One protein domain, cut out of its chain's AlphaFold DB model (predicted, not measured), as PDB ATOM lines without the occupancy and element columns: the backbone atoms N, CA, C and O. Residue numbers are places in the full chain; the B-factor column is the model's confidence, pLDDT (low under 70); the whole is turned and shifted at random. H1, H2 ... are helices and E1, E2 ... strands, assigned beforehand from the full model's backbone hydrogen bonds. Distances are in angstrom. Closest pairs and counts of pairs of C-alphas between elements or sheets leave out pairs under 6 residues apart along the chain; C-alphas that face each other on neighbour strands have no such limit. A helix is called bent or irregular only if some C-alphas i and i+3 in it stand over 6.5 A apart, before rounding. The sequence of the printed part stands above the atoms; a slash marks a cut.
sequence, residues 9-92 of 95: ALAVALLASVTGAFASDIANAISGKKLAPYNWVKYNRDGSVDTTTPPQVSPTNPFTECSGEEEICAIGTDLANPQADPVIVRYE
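This is residues 9 to 92 of the 95 residues of an uncharacterized protein of Pedobacter sp. AK017 (UniProt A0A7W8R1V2). A thin arm, residues 9 to 20 with the short helix H1 at its tip, sticks out from a small body made of one strongly twisted sheet of four strands and the helix H2, which is off the sheet. The sheet is two hairpins side by side, E1 with E2 and E3 with E4, and the long strand E3 bends sharply near its first residues. The printed part has 84 residues with the named elements H1, H2, E1, E2, E3 and E4 along the chain, and the sheet's order is E2, E1, E3, E4, antiparallel throughout. The class is mixed, helices and strands, with 38 residues, under half, in named elements. The whole is only just loose, close to compact, with a radius of gyration of the C-alphas of 14.5 A and spans of 49 by 34 by 23 A.

H1 is residues 9 to 12, beginning at C-alpha 9 at (139.470, 200.526, 217.204). H2 is residues 20 to 30, 16.5 A from first to last C-alpha; it is neither bent nor irregular, but only just: C-alphas 21 and 24 are 6.4 A apart. E1 is residues 38 to 42, 12.4 A long, beginning at C-alpha 38 at (168.811, 195.537, 242.232). E2 is residues 56 to 58. E3 is residues 68 to 78, 21.0 A from end to end, and bends by 102 degrees at residue 71. E4 is residues 87 to 90, 10.2 A long, ending at C-alpha 90 at (157.763, 185.189, 236.979).

E1 and E3 are inner strands, antiparallel at 140 degrees between their directions, with N 39 and O 77 2.8 A apart, within hydrogen-bond range. E2, an edge strand, forms a hairpin with E1, with N 40 and O 56 at 2.8 A. E4, the other edge strand, forms a hairpin with E3, with N 76 and O 87 at 2.8 A; near the bend, N 68 and O 90 are 2.9 A apart. H1 and H2 are not on the sheet, and H1 and H2 are apart. H2 has 4 of 7 O i to N i+4 pairs within hydrogen-bond range; H1 is too short for such a pair.

The two C-alphas farthest apart, those of Ala 9 and Thr 52, are 49.0 A apart. Without residues 9 to 20, which stand free, the body spans 37 by 22 by 19 A. The printed part has no cut. The link from E1 to E2, residues 43 to 55, is long; the other links are short. The mean pLDDT of the printed part is 73.7, and residues 9 to 36 are under 70.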
ATOM      1  N   ALA A   9     138.575 199.668 216.423       50.88
ATOM      2  CA  ALA A   9     139.470 200.526 217.204       50.88
ATOM      3  C   ALA A   9     139.520 200.163 218.702       50.88
ATOM      4  O   ALA A   9     140.511 200.451 219.368       50.88
ATOM      5  N   LEU A  10     138.481 199.508 219.235       46.56
ATOM      6  CA  LEU A  10     138.424 199.142 220.654       46.56
ATOM      7  C   LEU A  10     139.309 197.927 220.989       46.56
ATOM      8  O   LEU A  10     139.734 197.779 222.129       46.56
ATOM      9  N   ALA A  11     139.632 197.087 219.999       47.88
ATOM     10  CA  ALA A  11     140.461 195.898 220.202       47.88
ATOM     11  C   ALA A  11     141.962 196.221 220.328       47.88
ATOM     12  O   ALA A  11     142.692 195.499 220.998       47.88
ATOM     13  N   VAL A  12     142.431 197.325 219.733       51.06
ATOM     14  CA  VAL A  12     143.859 197.700 219.756       51.06
ATOM     15  C   VAL A  12     144.254 198.379 221.076       51.06
ATOM     16  O   VAL A  12     145.399 198.273 221.505       51.06
ATOM     17  N   ALA A  13     143.310 199.018 221.774       47.38
ATOM     18  CA  ALA A  13     143.583 199.687 223.049       47.38
ATOM     19  C   ALA A  13     143.852 198.710 224.214       47.38
ATOM     20  O   ALA A  13     144.532 199.076 225.168       47.38
ATOM     21  N   LEU A  14     143.362 197.468 224.128       43.47
ATOM     22  CA  LEU A  14     143.523 196.441 225.169       43.47
ATOM     23  C   LEU A  14     144.827 195.636 225.054       43.47
ATOM     24  O   LEU A  14     145.184 194.931 225.990       43.47
ATOM     25  N   LEU A  15     145.555 195.744 223.938       44.97
ATOM     26  CA  LEU A  15     146.845 195.064 223.755       44.97
ATOM     27  C   LEU A  15     148.048 195.937 224.147       44.97
ATOM     28  O   LEU A  15     149.149 195.427 224.323       44.97
ATOM     29  N   ALA A  16     147.852 197.248 224.324       48.09
ATOM     30  CA  ALA A  16     148.905 198.158 224.780       48.09
ATOM     31  C   ALA A  16     149.125 198.122 226.306       48.09
ATOM     32  O   ALA A  16     150.091 198.700 226.798       48.09
ATOM     33  N   SER A  17     148.245 197.463 227.069       42.62
ATOM     34  CA  SER A  17     148.305 197.457 228.534       42.62
ATOM     35  C   SER A  17     149.261 196.423 229.135       42.62
ATOM     36  O   SER A  17     149.444 196.439 230.347       42.62
ATOM     37  N   VAL A  18     149.882 195.546 228.333       46.44
ATOM     38  CA  VAL A  18     150.735 194.452 228.854       46.44
ATOM     39  C   VAL A  18     152.228 194.650 228.548       46.44
ATOM     40  O   VAL A  18     153.081 194.067 229.203       46.44
ATOM     41  N   THR A  19     152.601 195.546 227.631       50.53
ATOM     42  CA  THR A  19     154.011 195.710 227.209       50.53
ATOM     43  C   THR A  19     154.762 196.859 227.894       50.53
ATOM     44  O   THR A  19     155.958 197.045 227.663       50.53
ATOM     45  N   GLY A  20     154.102 197.625 228.769       44.12
ATOM     46  CA  GLY A  20     154.681 198.810 229.420       44.12
ATOM     47  C   GLY A  20     155.749 198.534 230.489       44.12
ATOM     48  O   GLY A  20     156.506 199.443 230.822       44.12
ATOM     49  N   ALA A  21     155.845 197.305 231.010       48.41
ATOM     50  CA  ALA A  21     156.810 196.963 232.060       48.41
ATOM     51  C   ALA A  21     158.231 196.698 231.525       48.41
ATOM     52  O   ALA A  21     159.198 196.965 232.227       48.41
ATOM     53  N   PHE A  22     158.380 196.262 230.270       50.06
ATOM     54  CA  PHE A  22     159.691 195.918 229.693       50.06
ATOM     55  C   PHE A  22     160.357 197.078 228.932       50.06
ATOM     56  O   PHE A  22     161.576 197.101 228.757       50.06
ATOM     57  N   ALA A  23     159.583 198.068 228.470       45.03
ATOM     58  CA  ALA A  23     160.119 199.179 227.677       45.03
ATOM     59  C   ALA A  23     160.963 200.163 228.509       45.03
ATOM     60  O   ALA A  23     161.902 200.769 227.990       45.03
ATOM     61  N   SER A  24     160.649 200.306 229.798       47.16
ATOM     62  CA  SER A  24     161.339 201.222 230.713       47.16
ATOM     63  C   SER A  24     162.794 200.808 230.961       47.16
ATOM     64  O   SER A  24     163.682 201.663 230.991       47.16
ATOM     65  N   ASP A  25     163.062 199.504 231.051       46.72
ATOM     66  CA  ASP A  25     164.414 198.974 231.262       46.72
ATOM     67  C   ASP A  25     165.271 199.049 229.989       46.72
ATOM     68  O   ASP A  25     166.445 199.427 230.049       46.72
ATOM     69  N   ILE A  26     164.674 198.809 228.813       49.94
ATOM     70  CA  ILE A  26     165.363 198.948 227.517       49.94
ATOM     71  C   ILE A  26     165.706 200.421 227.236       49.94
ATOM     72  O   ILE A  26     166.813 200.731 226.788       49.94
ATOM     73  N   ALA A  27     164.800 201.356 227.544       45.75
ATOM     74  CA  ALA A  27     165.054 202.788 227.377       45.75
ATOM     75  C   ALA A  27     166.178 203.298 228.302       45.75
ATOM     76  O   ALA A  27     166.991 204.134 227.891       45.75
ATOM     77  N   ASN A  28     166.278 202.770 229.526       48.53
ATOM     78  CA  ASN A  28     167.350 203.129 230.457       48.53
ATOM     79  C   ASN A  28     168.717 202.557 230.049       48.53
ATOM     80  O   ASN A  28     169.723 203.255 230.204       48.53
ATOM     81  N   ALA A  29     168.760 201.361 229.452       48.09
ATOM     82  CA  ALA A  29     169.988 200.772 228.909       48.09
ATOM     83  C   ALA A  29     170.586 201.597 227.749       48.09
ATOM     84  O   ALA A  29     171.806 201.703 227.628       48.09
ATOM     85  N   ILE A  30     169.745 202.239 226.929       48.50
ATOM     86  CA  ILE A  30     170.184 203.076 225.797       48.50
ATOM     87  C   ILE A  30     170.638 204.475 226.261       48.50
ATOM     88  O   ILE A  30     171.509 205.085 225.644       48.50
ATOM     89  N   SER A  31     170.098 204.991 227.370       50.16
ATOM     90  CA  SER A  31     170.331 206.374 227.813       50.16
ATOM     91  C   SER A  31     171.597 206.586 228.665       50.16
ATOM     92  O   SER A  31     171.785 207.685 229.192       50.16
ATOM     93  N   GLY A  32     172.451 205.570 228.854       43.88
ATOM     94  CA  GLY A  32     173.683 205.691 229.652       43.88
ATOM     95  C   GLY A  32     173.445 206.000 231.137       43.88
ATOM     96  O   GLY A  32     174.373 206.369 231.859       43.88
ATOM     97  N   LYS A  33     172.200 205.859 231.611       51.16
ATOM     98  CA  LYS A  33     171.883 205.956 233.031       51.16
ATOM     99  C   LYS A  33     172.404 204.692 233.692       51.16
ATOM    100  O   LYS A  33     172.079 203.588 233.271       51.16
ATOM    101  N   LYS A  34     173.253 204.872 234.703       52.69
ATOM    102  CA  LYS A  34     173.766 203.801 235.557       52.69
ATOM    103  C   LYS A  34     172.567 202.961 236.006       52.69
ATOM    104  O   LYS A  34     171.736 203.474 236.751       52.69
ATOM    105  N   LEU A  35     172.440 201.741 235.481       62.16
ATOM    106  CA  LEU A  35     171.348 200.848 235.853       62.16
ATOM    107  C   LEU A  35     171.395 200.694 237.377       62.16
ATOM    108  O   LEU A  35     172.467 200.427 237.934       62.16
ATOM    109  N   ALA A  36     170.276 200.972 238.044       68.38
ATOM    110  CA  ALA A  36     170.202 200.853 239.490       68.38
ATOM    111  C   ALA A  36     170.519 199.396 239.865       68.38
ATOM    112  O   ALA A  36     169.984 198.480 239.236       68.38
ATOM    113  N   PRO A  37     171.445 199.145 240.804       83.94
ATOM    114  CA  PRO A  37     171.728 197.784 241.217       83.94
ATOM    115  C   PRO A  37     170.527 197.265 242.013       83.94
ATOM    116  O   PRO A  37     170.213 197.793 243.079       83.94
ATOM    117  N   TYR A  38     169.868 196.228 241.507       86.94
ATOM    118  CA  TYR A  38     168.811 195.537 242.232       86.94
ATOM    119  C   TYR A  38     169.408 194.386 243.039       86.94
ATOM    120  O   TYR A  38     170.317 193.696 242.576       86.94
ATOM    121  N   ASN A  39     168.889 194.163 244.242       92.00
ATOM    122  CA  ASN A  39     169.110 192.941 245.004       92.00
ATOM    123  C   ASN A  39     168.006 191.937 244.665       92.00
ATOM    124  O   ASN A  39     166.855 192.126 245.061       92.00
ATOM    125  N   TRP A  40     168.364 190.901 243.917       92.25
ATOM    126  CA  TRP A  40     167.464 189.861 243.443       92.25
ATOM    127  C   TRP A  40     167.373 188.720 244.445       92.25
ATOM    128  O   TRP A  40     168.384 188.108 244.782       92.25
ATOM    129  N   VAL A  41     166.157 188.404 244.879       93.12
ATOM    130  CA  VAL A  41     165.840 187.242 245.718       93.12
ATOM    131  C   VAL A  41     165.003 186.273 244.897       93.12
ATOM    132  O   VAL A  41     163.978 186.673 244.345       93.12
ATOM    133  N   LYS A  42     165.437 185.015 244.817       91.94
ATOM    134  CA  LYS A  42     164.721 183.956 244.105       91.94
ATOM    135  C   LYS A  42     163.655 183.317 244.996       91.94
ATOM    136  O   LYS A  42     163.842 183.172 246.204       91.94
ATOM    137  N   TYR A  43     162.553 182.928 244.379       91.06
ATOM    138  CA  TYR A  43     161.443 182.212 244.984       91.06
ATOM    139  C   TYR A  43     161.244 180.896 244.241       91.06
ATOM    140  O   TYR A  43     161.434 180.832 243.032       91.06
ATOM    141  N   ASN A  44     160.878 179.851 244.968       89.56
ATOM    142  CA  ASN A  44     160.421 178.585 244.415       89.56
ATOM    143  C   ASN A  44     158.999 178.746 243.850       89.56
ATOM    144  O   ASN A  44     158.262 179.652 244.239       89.56
ATOM    145  N   ARG A  45     158.563 177.818 242.985       85.38
ATOM    146  CA  ARG A  45     157.194 177.812 242.425       85.38
ATOM    147  C   ARG A  45     156.083 177.711 243.476       85.38
ATOM    148  O   ARG A  45     154.956 178.110 243.217       85.38
ATOM    149  N   ASP A  46     156.391 177.211 244.670       84.94
ATOM    150  CA  ASP A  46     155.459 177.187 245.805       84.94
ATOM    151  C   ASP A  46     155.336 178.547 246.528       84.94
ATOM    152  O   ASP A  46     154.589 178.669 247.500       84.94
ATOM    153  N   GLY A  47     156.062 179.572 246.066       83.75
ATOM    154  CA  GLY A  47     156.099 180.911 246.645       83.75
ATOM    155  C   GLY A  47     157.034 181.055 247.850       83.75
ATOM    156  O   GLY A  47     157.115 182.144 248.421       83.75
ATOM    157  N   SER A  48     157.748 180.001 248.255       90.75
ATOM    158  CA  SER A  48     158.772 180.091 249.299       90.75
ATOM    159  C   SER A  48     160.047 180.746 248.766       90.75
ATOM    160  O   SER A  48     160.382 180.617 247.592       90.75
ATOM    161  N   VAL A  49     160.785 181.455 249.623       90.69
ATOM    162  CA  VAL A  49     162.110 181.977 249.256       90.69
ATOM    163  C   VAL A  49     163.055 180.801 249.016       90.69
ATOM    164  O   VAL A  49     163.182 179.923 249.872       90.69
ATOM    165  N   ASP A  50     163.751 180.804 247.884       90.81
ATOM    166  CA  ASP A  50     164.788 179.817 247.601       90.81
ATOM    167  C   ASP A  50     166.037 180.132 248.434       90.81
ATOM    168  O   ASP A  50     166.851 180.985 248.091       90.81
ATOM    169  N   THR A  51     166.199 179.429 249.554       90.06
ATOM    170  CA  THR A  51     167.355 179.595 250.446       90.06
ATOM    171  C   THR A  51     168.635 178.957 249.908       90.06
ATOM    172  O   THR A  51     169.696 179.142 250.502       90.06
ATOM    173  N   THR A  52     168.555 178.161 248.835       89.19
ATOM    174  CA  THR A  52     169.733 177.537 248.209       89.19
ATOM    175  C   THR A  52     170.438 178.490 247.250       89.19
ATOM    176  O   THR A  52     171.647 178.373 247.040       89.19
ATOM    177  N   THR A  53     169.702 179.478 246.738       88.94
ATOM    178  CA  THR A  53     170.216 180.524 245.861       88.94
ATOM    179  C   THR A  53     170.397 181.819 246.663       88.94
ATOM    180  O   THR A  53     169.410 182.455 247.033       88.94
ATOM    181  N   PRO A  54     171.637 182.253 246.960       89.81
ATOM    182  CA  PRO A  54     171.851 183.496 247.691       89.81
ATOM    183  C   PRO A  54     171.363 184.705 246.873       89.81
ATOM    184  O   PRO A  54     171.457 184.675 245.642       89.81
ATOM    185  N   PRO A  55     170.896 185.789 247.527       89.50
ATOM    186  CA  PRO A  55     170.513 187.007 246.828       89.50
ATOM    187  C   PRO A  55     171.654 187.562 245.973       89.50
ATOM    188  O   PRO A  55     172.815 187.561 246.395       89.50
ATOM    189  N   GLN A  56     171.330 188.040 244.774       89.06
ATOM    190  CA  GLN A  56     172.317 188.515 243.808       89.06
ATOM    191  C   GLN A  56     172.127 189.993 243.493       89.06
ATOM    192  O   GLN A  56     171.025 190.439 243.182       89.06
ATOM    193  N   VAL A  57     173.220 190.757 243.524       89.06
ATOM    194  CA  VAL A  57     173.200 192.174 243.157       89.06
ATOM    195  C   VAL A  57     173.501 192.314 241.674       89.06
ATOM    196  O   VAL A  57     174.624 192.065 241.237       89.06
ATOM    197  N   SER A  58     172.502 192.718 240.900       85.94
ATOM    198  CA  SER A  58     172.624 192.879 239.457       85.94
ATOM    199  C   SER A  58     171.660 193.953 238.953       85.94
ATOM    200  O   SER A  58     170.535 194.053 239.444       85.94
ATOM    201  N   PRO A  59     172.058 194.763 237.959       83.06
ATOM    202  CA  PRO A  59     171.144 195.694 237.305       83.06
ATOM    203  C   PRO A  59     170.028 195.002 236.506       83.06
ATOM    204  O   PRO A  59     169.025 195.631 236.194       83.06
ATOM    205  N   THR A  60     170.200 193.724 236.162       83.75
ATOM    206  CA  THR A  60     169.231 192.910 235.413       83.75
ATOM    207  C   THR A  60     168.946 191.609 236.150       83.75
ATOM    208  O   THR A  60     169.789 191.151 236.923       83.75
ATOM    209  N   ASN A  61     167.798 190.984 235.878       84.62
ATOM    210  CA  ASN A  61     167.459 189.678 236.440       84.62
ATOM    211  C   ASN A  61     168.546 188.634 236.086       84.62
ATOM    212  O   ASN A  61     168.781 188.403 234.898       84.62
ATOM    213  N   PRO A  62     169.219 188.019 237.077       85.69
ATOM    214  CA  PRO A  62     170.241 187.005 236.829       85.69
ATOM    215  C   PRO A  62     169.669 185.590 236.629       85.69
ATOM    216  O   PRO A  62     170.414 184.685 236.257       85.69
ATOM    217  N   PHE A  63     168.371 185.385 236.873       85.94
ATOM    218  CA  PHE A  63     167.702 184.088 236.785       85.94
ATOM    219  C   PHE A  63     167.006 183.944 235.432       85.94
ATOM    220  O   PHE A  63     165.930 184.504 235.202       85.94
ATOM    221  N   THR A  64     167.639 183.211 234.517       82.50
ATOM    222  CA  THR A  64     167.164 183.027 233.137       82.50
ATOM    223  C   THR A  64     165.846 182.267 233.041       82.50
ATOM    224  O   THR A  64     165.137 182.421 232.061       82.50
ATOM    225  N   GLU A  65     165.509 181.470 234.053       79.69
ATOM    226  CA  GLU A  65     164.250 180.729 234.168       79.69
ATOM    227  C   GLU A  65     163.048 181.605 234.576       79.69
ATOM    228  O   GLU A  65     161.908 181.133 234.594       79.69
ATOM    229  N   CYS A  66     163.299 182.869 234.932       83.19
ATOM    230  CA  CYS A  66     162.293 183.828 235.379       83.19
ATOM    231  C   CYS A  66     161.917 184.827 234.265       83.19
ATOM    232  O   CYS A  66     162.088 186.040 234.429       83.19
ATOM    233  N   SER A  67     161.450 184.333 233.119       79.44
ATOM    234  CA  SER A  67     161.059 185.140 231.945       79.44
ATOM    235  C   SER A  67     159.585 185.016 231.547       79.44
ATOM    236  O   SER A  67     159.195 185.552 230.512       79.44
ATOM    237  N   GLY A  68     158.763 184.336 232.347       78.31
ATOM    238  CA  GLY A  68     157.363 184.077 232.016       78.31
ATOM    239  C   GLY A  68     156.349 184.964 232.726       78.31
ATOM    240  O   GLY A  68     156.659 186.066 233.180       78.31
ATOM    241  N   GLU A  69     155.116 184.460 232.813       74.88
ATOM    242  CA  GLU A  69     153.945 185.193 233.315       74.88
ATOM    243  C   GLU A  69     153.239 184.506 234.504       74.88
ATOM    244  O   GLU A  69     152.273 185.058 235.033       74.88
ATOM    245  N   GLU A  70     153.723 183.350 234.974       78.06
ATOM    246  CA  GLU A  70     153.046 182.543 236.004       78.06
ATOM    247  C   GLU A  70     153.393 182.958 237.454       78.06
ATOM    248  O   GLU A  70     153.130 184.086 237.896       78.06
ATOM    249  N   GLU A  71     153.941 182.032 238.248       81.88
ATOM    250  CA  GLU A  71     154.260 182.245 239.651       81.88
ATOM    251  C   GLU A  71     155.466 183.170 239.810       81.88
ATOM    252  O   GLU A  71     156.329 183.263 238.938       81.88
ATOM    253  N   ILE A  72     155.538 183.866 240.949       86.88
ATOM    254  CA  ILE A  72     156.682 184.720 241.280       86.88
ATOM    255  C   ILE A  72     157.943 183.855 241.315       86.88
ATOM    256  O   ILE A  72     158.006 182.873 242.047       86.88
ATOM    257  N   CYS A  73     158.943 184.257 240.541       89.44
ATOM    258  CA  CYS A  73     160.199 183.536 240.381       89.44
ATOM    259  C   CYS A  73     161.363 184.290 241.018       89.44
ATOM    260  O   CYS A  73     162.193 183.701 241.703       89.44
ATOM    261  N   ALA A  74     161.404 185.615 240.872       90.88
ATOM    262  CA  ALA A  74     162.337 186.440 241.621       90.88
ATOM    263  C   ALA A  74     161.806 187.855 241.838       90.88
ATOM    264  O   ALA A  74     160.937 188.343 241.114       90.88
ATOM    265  N   ILE A  75     162.344 188.514 242.858       90.62
ATOM    266  CA  ILE A  75     162.025 189.898 243.193       90.62
ATOM    267  C   ILE A  75     163.327 190.691 243.294       90.62
ATOM    268  O   ILE A  75     164.188 190.363 244.108       90.62
ATOM    269  N   GLY A  76     163.463 191.731 242.476       90.94
ATOM    270  CA  GLY A  76     164.549 192.704 242.506       90.94
ATOM    271  C   GLY A  76     164.159 193.928 243.329       90.94
ATOM    272  O   GLY A  76     163.231 194.650 242.977       90.94
ATOM    273  N   THR A  77     164.871 194.186 244.424       90.19
ATOM    274  CA  THR A  77     164.695 195.409 245.229       90.19
ATOM    275  C   THR A  77     165.775 196.420 244.867       90.19
ATOM    276  O   THR A  77     166.955 196.077 244.923       90.19
ATOM    277  N   ASP A  78     165.405 197.647 244.497       87.62
ATOM    278  CA  ASP A  78     166.376 198.694 244.158       87.62
ATOM    279  C   ASP A  78     167.222 199.046 245.394       87.62
ATOM    280  O   ASP A  78     166.701 199.475 246.422       87.62
ATOM    281  N   LEU A  79     168.543 198.864 245.314       84.50
ATOM    282  CA  LEU A  79     169.448 199.200 246.416       84.50
ATOM    283  C   LEU A  79     169.666 200.708 246.575       84.50
ATOM    284  O   LEU A  79     170.044 201.157 247.657       84.50
ATOM    285  N   ALA A  80     169.468 201.495 245.517       84.56
ATOM    286  CA  ALA A  80     169.567 202.949 245.561       84.56
ATOM    287  C   ALA A  80     168.290 203.596 246.115       84.56
ATOM    288  O   ALA A  80     168.361 204.678 246.701       84.56
ATOM    289  N   ASN A  81     167.141 202.933 245.958       83.69
ATOM    290  CA  ASN A  81     165.860 203.363 246.512       83.69
ATOM    291  C   ASN A  81     165.031 202.164 247.022       83.69
ATOM    292  O   ASN A  81     164.083 201.751 246.354       83.69
ATOM    293  N   PRO A  82     165.333 201.627 248.218       81.12
ATOM    294  CA  PRO A  82     164.632 200.464 248.777       81.12
ATOM    295  C   PRO A  82     163.128 200.661 249.026       81.12
ATOM    296  O   PRO A  82     162.426 199.701 249.328       81.12
ATOM    297  N   GLN A  83     162.641 201.901 248.956       81.25
ATOM    298  CA  GLN A  83     161.237 202.274 249.098       81.25
ATOM    299  C   GLN A  83     160.489 202.306 247.756       81.25
ATOM    300  O   GLN A  83     159.280 202.533 247.756       81.25
ATOM    301  N   ALA A  84     161.184 202.131 246.627       81.31
ATOM    302  CA  ALA A  84     160.550 201.961 245.327       81.31
ATOM    303  C   ALA A  84     159.782 200.633 245.256       81.31
ATOM    304  O   ALA A  84     160.097 199.678 245.970       81.31
ATOM    305  N   ASP A  85     158.803 200.569 244.354       85.12
ATOM    306  CA  ASP A  85     158.120 199.316 244.049       85.12
ATOM    307  C   ASP A  85     159.137 198.280 243.535       85.12
ATOM    308  O   ASP A  85     159.961 198.601 242.671       85.12
ATOM    309  N   PRO A  86     159.118 197.041 244.055       85.88
ATOM    310  CA  PRO A  86     160.075 196.027 243.653       85.88
ATOM    311  C   PRO A  86     159.777 195.506 242.243       85.88
ATOM    312  O   PRO A  86     158.625 195.403 241.818       85.88
ATOM    313  N   VAL A  87     160.828 195.099 241.534       84.75
ATOM    314  CA  VAL A  87     160.711 194.440 240.232       84.75
ATOM    315  C   VAL A  87     160.360 192.976 240.467       84.75
ATOM    316  O   VAL A  87     161.122 192.257 241.103       84.75
ATOM    317  N   ILE A  88     159.222 192.515 239.956       87.94
ATOM    318  CA  ILE A  88     158.771 191.127 240.109       87.94
ATOM    319  C   ILE A  88     158.896 190.420 238.761       87.94
ATOM    320  O   ILE A  88     158.301 190.860 237.779       87.94
ATOM    321  N   VAL A  89     159.630 189.309 238.728       86.31
ATOM    322  CA  VAL A  89     159.742 188.419 237.563       86.31
ATOM    323  C   VAL A  89     159.117 187.063 237.871       86.31
ATOM    324  O   VAL A  89     159.070 186.640 239.030       86.31
ATOM    325  N   ARG A  90     158.601 186.388 236.842       87.19
ATOM    326  CA  ARG A  90     157.763 185.189 236.979       87.19
ATOM    327  C   ARG A  90     158.314 184.013 236.180       87.19
ATOM    328  O   ARG A  90     159.103 184.208 235.259       87.19
ATOM    329  N   TYR A  91     157.932 182.802 236.568       81.94
ATOM    330  CA  TYR A  91     158.339 181.577 235.884       81.94
ATOM    331  C   TYR A  91     157.702 181.478 234.494       81.94
ATOM    332  O   TYR A  91     156.572 181.927 234.290       81.94
ATOM    333  N   GLU A  92     158.435 180.878 233.553       76.19
ATOM    334  CA  GLU A  92     157.884 180.414 232.272       76.19
ATOM    335  C   GLU A  92     156.844 179.310 232.484       76.19
ATOM    336  O   GLU A  92     157.035 178.439 233.342       76.19
TER     337      GLU A  92